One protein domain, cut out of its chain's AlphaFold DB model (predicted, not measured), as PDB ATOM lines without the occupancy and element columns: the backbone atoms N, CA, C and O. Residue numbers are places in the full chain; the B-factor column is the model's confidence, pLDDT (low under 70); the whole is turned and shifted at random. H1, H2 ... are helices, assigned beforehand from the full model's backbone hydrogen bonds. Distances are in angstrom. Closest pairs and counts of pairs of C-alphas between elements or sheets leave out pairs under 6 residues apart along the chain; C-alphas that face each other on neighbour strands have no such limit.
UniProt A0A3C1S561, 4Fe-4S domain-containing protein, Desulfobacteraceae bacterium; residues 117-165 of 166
ATOM      1  N   ARG A 117      60.538   7.788  36.742       95.19
ATOM      2  CA  ARG A 117      59.510   7.867  37.789       95.19
ATOM      3  C   ARG A 117      58.369   8.797  37.392       95.19
ATOM      4  O   ARG A 117      57.220   8.392  37.486       95.19
ATOM      5  N   GLU A 118      58.686   9.986  36.884       95.19
ATOM      6  CA  GLU A 118      57.678  10.938  36.397       95.19
ATOM      7  C   GLU A 118      56.875  10.365  35.221       95.19
ATOM      8  O   GLU A 118      55.666  10.551  35.159       95.19
ATOM      9  N   LEU A 119      57.513   9.614  34.316       95.00
ATOM     10  CA  LEU A 119      56.807   8.909  33.238       95.00
ATOM     11  C   LEU A 119      55.809   7.881  33.790       95.00
ATOM     12  O   LEU A 119      54.661   7.859  33.361       95.00
ATOM     13  N   SER A 120      56.215   7.089  34.786       95.88
ATOM     14  CA  SER A 120      55.314   6.136  35.442       95.88
ATOM     15  C   SER A 120      54.167   6.833  36.186       95.88
ATOM     16  O   SER A 120      53.047   6.329  36.196       95.88
ATOM     17  N   GLU A 121      54.406   7.997  36.791       95.81
ATOM     18  CA  GLU A 121      53.349   8.801  37.417       95.81
ATOM     19  C   GLU A 121      52.344   9.347  36.397       95.81
ATOM     20  O   GLU A 121      51.144   9.321  36.669       95.81
ATOM     21  N   ILE A 122      52.804   9.774  35.216       95.81
ATOM     22  CA  ILE A 122      51.926  10.186  34.109       95.81
ATOM     23  C   ILE A 122      51.005   9.032  33.706       95.81
ATOM     24  O   ILE A 122      49.796   9.237  33.604       95.81
ATOM     25  N   ASP A 123      51.551   7.827  33.529       94.81
ATOM     26  CA  ASP A 123      50.761   6.642  33.175       94.81
ATOM     27  C   ASP A 123      49.735   6.305  34.275       94.81
ATOM     28  O   ASP A 123      48.556   6.104  33.988       94.81
ATOM     29  N   ASN A 124      50.131   6.378  35.551       94.31
ATOM     30  CA  ASN A 124      49.218   6.182  36.685       94.31
ATOM     31  C   ASN A 124      48.086   7.224  36.726       94.31
ATOM     32  O   ASN A 124      46.965   6.919  37.136       94.31
ATOM     33  N   ILE A 125      48.362   8.481  36.366       94.00
ATOM     34  CA  ILE A 125      47.335   9.528  36.286       94.00
ATOM     35  C   ILE A 125      46.404   9.260  35.106       94.00
ATOM     36  O   ILE A 125      45.190   9.397  35.262       94.00
ATOM     37  N   LEU A 126      46.952   8.855  33.959       93.19
ATOM     38  CA  LEU A 126      46.189   8.491  32.770       93.19
ATOM     39  C   LEU A 126      45.204   7.352  33.039       93.19
ATOM     40  O   LEU A 126      44.077   7.437  32.567       93.19
ATOM     41  N   GLU A 127      45.584   6.343  33.826       90.75
ATOM     42  CA  GLU A 127      44.682   5.256  34.240       90.75
ATOM     43  C   GLU A 127      43.560   5.726  35.175       90.75
ATOM     44  O   GLU A 127      42.449   5.194  35.150       90.75
ATOM     45  N   LYS A 128      43.836   6.729  36.016       90.38
ATOM     46  CA  LYS A 128      42.852   7.280  36.959       90.38
ATOM     47  C   LYS A 128      41.828   8.182  36.280       90.38
ATOM     48  O   LYS A 128      40.701   8.295  36.760       90.38
ATOM     49  N   ILE A 129      42.209   8.854  35.198       90.00
ATOM     50  CA  ILE A 129      41.291   9.666  34.396       90.00
ATOM     51  C   ILE A 129      40.721   8.834  33.246       90.00
ATOM     52  O   ILE A 129      41.275   7.831  32.829       90.00
ATOM     53  N   LYS A 130      39.588   9.254  32.677       85.12
ATOM     54  CA  LYS A 130      38.911   8.469  31.629       85.12
ATOM     55  C   LYS A 130      39.687   8.385  30.294       85.12
ATOM     56  O   LYS A 130      39.255   7.658  29.408       85.12
ATOM     57  N   GLY A 131      40.757   9.170  30.116       88.12
ATOM     58  CA  GLY A 131      41.582   9.169  28.895       88.12
ATOM     59  C   GLY A 131      40.809   9.502  27.611       88.12
ATOM     60  O   GLY A 131      40.956   8.818  26.610       88.12
ATOM     61  N   THR A 132      39.916  10.500  27.654       89.62
ATOM     62  CA  THR A 132      38.979  10.805  26.543       89.62
ATOM     63  C   THR A 132      39.414  11.947  25.628       89.62
ATOM     64  O   THR A 132      38.685  12.264  24.693       89.62
ATOM     65  N   ASP A 133      40.532  12.611  25.930       92.25
ATOM     66  CA  ASP A 133      41.061  13.755  25.172       92.25
ATOM     67  C   ASP A 133      40.020  14.856  24.889       92.25
ATOM     68  O   ASP A 133      39.980  15.471  23.831       92.25
ATOM     69  N   CYS A 134      39.148  15.122  25.868       91.56
ATOM     70  CA  CYS A 134      38.042  16.076  25.725       91.56
ATOM     71  C   CYS A 134      38.444  17.562  25.801       91.56
ATOM     72  O   CYS A 134      37.589  18.433  25.648       91.56
ATOM     73  N   SER A 135      39.705  17.848  26.137       90.69
ATOM     74  CA  SER A 135      40.279  19.193  26.325       90.69
ATOM     75  C   SER A 135      39.548  20.120  27.316       90.69
ATOM     76  O   SER A 135      39.797  21.324  27.358       90.69
ATOM     77  N   ALA A 136      38.652  19.588  28.155       90.81
ATOM     78  CA  ALA A 136      37.776  20.402  29.001       90.81
ATOM     79  C   ALA A 136      38.494  21.119  30.161       90.81
ATOM     80  O   ALA A 136      37.985  22.115  30.670       90.81
ATOM     81  N   CYS A 137      39.669  20.634  30.572       91.50
ATOM     82  CA  CYS A 137      40.534  21.286  31.561       91.50
ATOM     83  C   CYS A 137      41.492  22.323  30.944       91.50
ATOM     84  O   CYS A 137      42.286  22.919  31.662       91.50
ATOM     85  N   GLY A 138      41.443  22.540  29.623       90.56
ATOM     86  CA  GLY A 138      42.322  23.471  28.907       90.56
ATOM     87  C   GLY A 138      43.624  22.858  28.376       90.56
ATOM     88  O   GLY A 138      44.318  23.513  27.601       90.56
ATOM     89  N   ALA A 139      43.941  21.608  28.727       93.56
ATOM     90  CA  ALA A 139      45.025  20.853  28.099       93.56
ATOM     91  C   ALA A 139      44.600  20.309  26.715       93.56
ATOM     92  O   ALA A 139      43.424  19.988  26.530       93.56
ATOM     93  N   PRO A 140      45.525  20.171  25.745       90.94
ATOM     94  CA  PRO A 140      45.206  19.677  24.403       90.94
ATOM     95  C   PRO A 140      44.732  18.215  24.407       90.94
ATOM     96  O   PRO A 140      43.769  17.896  23.717       90.94
ATOM     97  N   ASP A 141      45.345  17.363  25.229       94.38
ATOM     98  CA  ASP A 141      44.995  15.951  25.411       94.38
ATOM     99  C   ASP A 141      45.198  15.518  26.879       94.38
ATOM    100  O   ASP A 141      45.769  16.248  27.701       94.38
ATOM    101  N   CYS A 142      44.694  14.334  27.241       95.69
ATOM    102  CA  CYS A 142      44.761  13.808  28.604       95.69
ATOM    103  C   CYS A 142      46.198  13.513  29.057       95.69
ATOM    104  O   CYS A 142      46.493  13.632  30.247       95.69
ATOM    105  N   LYS A 143      47.100  13.163  28.133       95.38
ATOM    106  CA  LYS A 143      48.512  12.895  28.444       95.38
ATOM    107  C   LYS A 143      49.256  14.174  28.807       95.38
ATOM    108  O   LYS A 143      50.020  14.187  29.766       95.38
ATOM    109  N   THR A 144      48.988  15.254  28.086       94.94
ATOM    110  CA  THR A 144      49.529  16.585  28.357       94.94
ATOM    111  C   THR A 144      49.017  17.101  29.696       94.94
ATOM    112  O   THR A 144      49.808  17.601  30.488       94.94
ATOM    113  N   PHE A 145      47.731  16.892  30.007       95.56
ATOM    114  CA  PHE A 145      47.196  17.190  31.338       95.56
ATOM    115  C   PHE A 145      47.924  16.413  32.445       95.56
ATOM    116  O   PHE A 145      48.340  17.004  33.437       95.56
ATOM    117  N   ALA A 146      48.107  15.101  32.278       96.06
ATOM    118  CA  ALA A 146      48.815  14.274  33.253       96.06
ATOM    119  C   ALA A 146      50.268  14.742  33.458       96.06
ATOM    120  O   ALA A 146      50.736  14.830  34.592       96.06
ATOM    121  N   GLU A 147      50.963  15.118  32.379       95.31
ATOM    122  CA  GLU A 147      52.292  15.732  32.454       95.31
ATOM    123  C   GLU A 147      52.268  17.063  33.223       95.31
ATOM    124  O   GLU A 147      53.137  17.303  34.064       95.31
ATOM    125  N   ASP A 148      51.282  17.926  32.968       94.44
ATOM    126  CA  ASP A 148      51.136  19.203  33.670       94.44
ATOM    127  C   ASP A 148      50.881  19.006  35.171       94.44
ATOM    128  O   ASP A 148      51.430  19.762  35.975       94.44
ATOM    129  N   VAL A 149      50.141  17.965  35.566       95.12
ATOM    130  CA  VAL A 149      49.960  17.592  36.978       95.12
ATOM    131  C   VAL A 149      51.278  17.135  37.607       95.12
ATOM    132  O   VAL A 149      51.657  17.658  38.654       95.12
ATOM    133  N   VAL A 150      52.019  16.219  36.969       95.75
ATOM    134  CA  VAL A 150      53.324  15.745  37.483       95.75
ATOM    135  C   VAL A 150      54.326  16.893  37.607       95.75
ATOM    136  O   VAL A 150      55.103  16.963  38.559       95.75
ATOM    137  N   ARG A 151      54.275  17.860  36.687       93.25
ATOM    138  CA  ARG A 151      55.107  19.069  36.732       93.25
ATOM    139  C   ARG A 151      54.607  20.136  37.714       93.25
ATOM    140  O   ARG A 151      55.241  21.188  37.806       93.25
ATOM    141  N   GLY A 152      53.491  19.910  38.410       92.44
ATOM    142  CA  GLY A 152      52.892  20.854  39.360       92.44
ATOM    143  C   GLY A 152      52.298  22.113  38.718       92.44
ATOM    144  O   GLY A 152      52.164  23.137  39.384       92.44
ATOM    145  N   LYS A 153      51.985  22.071  37.417       91.94
ATOM    146  CA  LYS A 153      51.346  23.166  36.666       91.94
ATOM    147  C   LYS A 153      49.816  23.102  36.690       91.94
ATOM    148  O   LYS A 153      49.180  24.113  36.403       91.94
ATOM    149  N   ALA A 154      49.249  21.943  37.010       93.75
ATOM    150  CA  ALA A 154      47.814  21.705  37.126       93.75
ATOM    151  C   ALA A 154      47.517  20.821  38.343       93.75
ATOM    152  O   ALA A 154      48.396  20.102  38.823       93.75
ATOM    153  N   SER A 155      46.280  20.863  38.832       93.69
ATOM    154  CA  SER A 155      45.807  20.000  39.915       93.69
ATOM    155  C   SER A 155      44.990  18.833  39.363       93.69
ATOM    156  O   SER A 155      44.335  18.957  38.327       93.69
ATOM    157  N   MET A 156      44.959  17.697  40.064       92.56
ATOM    158  CA  MET A 156      44.138  16.546  39.647       92.56
ATOM    159  C   MET A 156      42.647  16.896  39.560       92.56
ATOM    160  O   MET A 156      41.929  16.378  38.703       92.56
ATOM    161  N   GLU A 157      42.191  17.812  40.411       91.75
ATOM    162  CA  GLU A 157      40.818  18.302  40.470       91.75
ATOM    163  C   GLU A 157      40.453  19.182  39.272       91.75
ATOM    164  O   GLU A 157      39.271  19.405  39.038       91.75
ATOM    165  N   ASP A 158      41.409  19.662  38.472       92.38
ATOM    166  CA  ASP A 158      41.098  20.425  37.257       92.38
ATOM    167  C   ASP A 158      40.447  19.537  36.183       92.38
ATOM    168  O   ASP A 158      39.710  20.018  35.318       92.38
ATOM    169  N   CYS A 159      40.636  18.215  36.269       93.38
ATOM    170  CA  CYS A 159      39.934  17.257  35.430       93.38
ATOM    171  C   CYS A 159      38.467  17.111  35.864       93.38
ATOM    172  O   CYS A 159      38.156  16.644  36.962       93.38
ATOM    173  N   LEU A 160      37.533  17.409  34.953       88.56
ATOM    174  CA  LEU A 160      36.090  17.272  35.202       88.56
ATOM    175  C   LEU A 160      35.663  15.856  35.615       88.56
ATOM    176  O   LEU A 160      34.674  15.704  36.331       88.56
ATOM    177  N   PHE A 161      36.380  14.825  35.162       85.88
ATOM    178  CA  PHE A 161      36.090  13.440  35.537       85.88
ATOM    179  C   PHE A 161      36.506  13.120  36.973       85.88
ATOM    180  O   PHE A 161      35.873  12.269  37.584       85.88
ATOM    181  N   MET A 162      37.486  13.843  37.522       84.38
ATOM    182  CA  MET A 162      37.910  13.701  38.917       84.38
ATOM    183  C   MET A 162      37.042  14.529  39.867       84.38
ATOM    184  O   MET A 162      36.759  14.082  40.974       84.38
ATOM    185  N   LYS A 163      36.516  15.683  39.422       71.44
ATOM    186  CA  LYS A 163      35.544  16.465  40.218       71.44
ATOM    187  C   LYS A 163      34.244  15.713  40.511       71.44
ATOM    188  O   LYS A 163      33.596  16.004  41.505       71.44
ATOM    189  N   LYS A 164      33.828  14.797  39.631       57.97
ATOM    190  CA  LYS A 164      32.564  14.049  39.757       57.97
ATOM    191  C   LYS A 164      32.659  12.794  40.633       57.97
ATOM    192  O   LYS A 164      31.671  12.079  40.749       57.97
ATOM    193  N   SER A 165      33.826  12.507  41.208       52.34
ATOM    194  CA  SER A 165      34.051  11.353  42.090       52.34
ATOM    195  C   SER A 165      33.841  11.670  43.580       52.34
ATOM    196  O   SER A 165      34.235  10.865  44.423       52.34
TER     197      SER A 165
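What this domain is: This is residues 117 to 165 of the 166 residues of the protein "4Fe-4S domain-containing protein" of Desulfobacteraceae bacterium (UniProt A0A3C1S561). Two helices, H1 and H2, cross near their middles as a skewed X and make one half of this small domain. At the other end of its longest axis lie a wide unnamed loop, residues 129 to 141, which swings out from the end of H1 and folds back to H2, and the short H3, which sits past the end of H1 with the two last printed residues after it. The printed part has 49 residues, with three named helices in the order H1, H2, H3 and no named strand; the class is all helix, with 25 of the 49 residues in named helices. The whole is compact, with a radius of gyration of the C-alphas of 9.5 A, and only just elongated, with spans of 27 by 18 by 16 A.

Where its parts are: H1 is residues 117 to 128, the longest helix, 16.7 A from first to last C-alpha; it begins at C-alpha 117 at (59.510, 7.867, 37.789) and ends at C-alpha 128 at (42.852, 7.280, 36.959). Residues 129 to 141 follow with no named element. H2 is residues 142 to 150, from Cys 142 to Val 150, and measures 12.5 A. H3 is residues 160 to 163, four residues and 5.1 A long, and ends at C-alpha 163 at (35.544, 16.465, 40.218).

How they stand to each other: H1 and H2 touch, with 11 pairs of C-alphas within 8 A. Their closest C-alphas are those of Ile 122 and Ala 146, 5.2 A apart, and their centres are 8.6 A apart. They run opposite ways at a steep tilt of 52 degrees. H3 touches no helix. H1 and H3 are only just apart, with their closest C-alphas at 8.3 A, and H2 and H3 are apart. In H1 and H2 every O i to N i+4 pair is within hydrogen-bond range. H3 is too short for such a pair, and its one O i to N i+3 pair is not within range.

The domain as a whole: The two C-alphas farthest apart are those of Arg 117 and Lys 164, at 27.7 A, and the C-alphas of the first and last printed residues, Arg 117 and Ser 165, are 26.1 A apart. The printed part has no cut. The link from H1 to H2 is long, with 13 residues between them; the link from H2 to H3 is short but not tight, with 9 residues. The mean pLDDT of the printed part is 90.7, and the model's confidence is low, under 70, at residues 164 to 165.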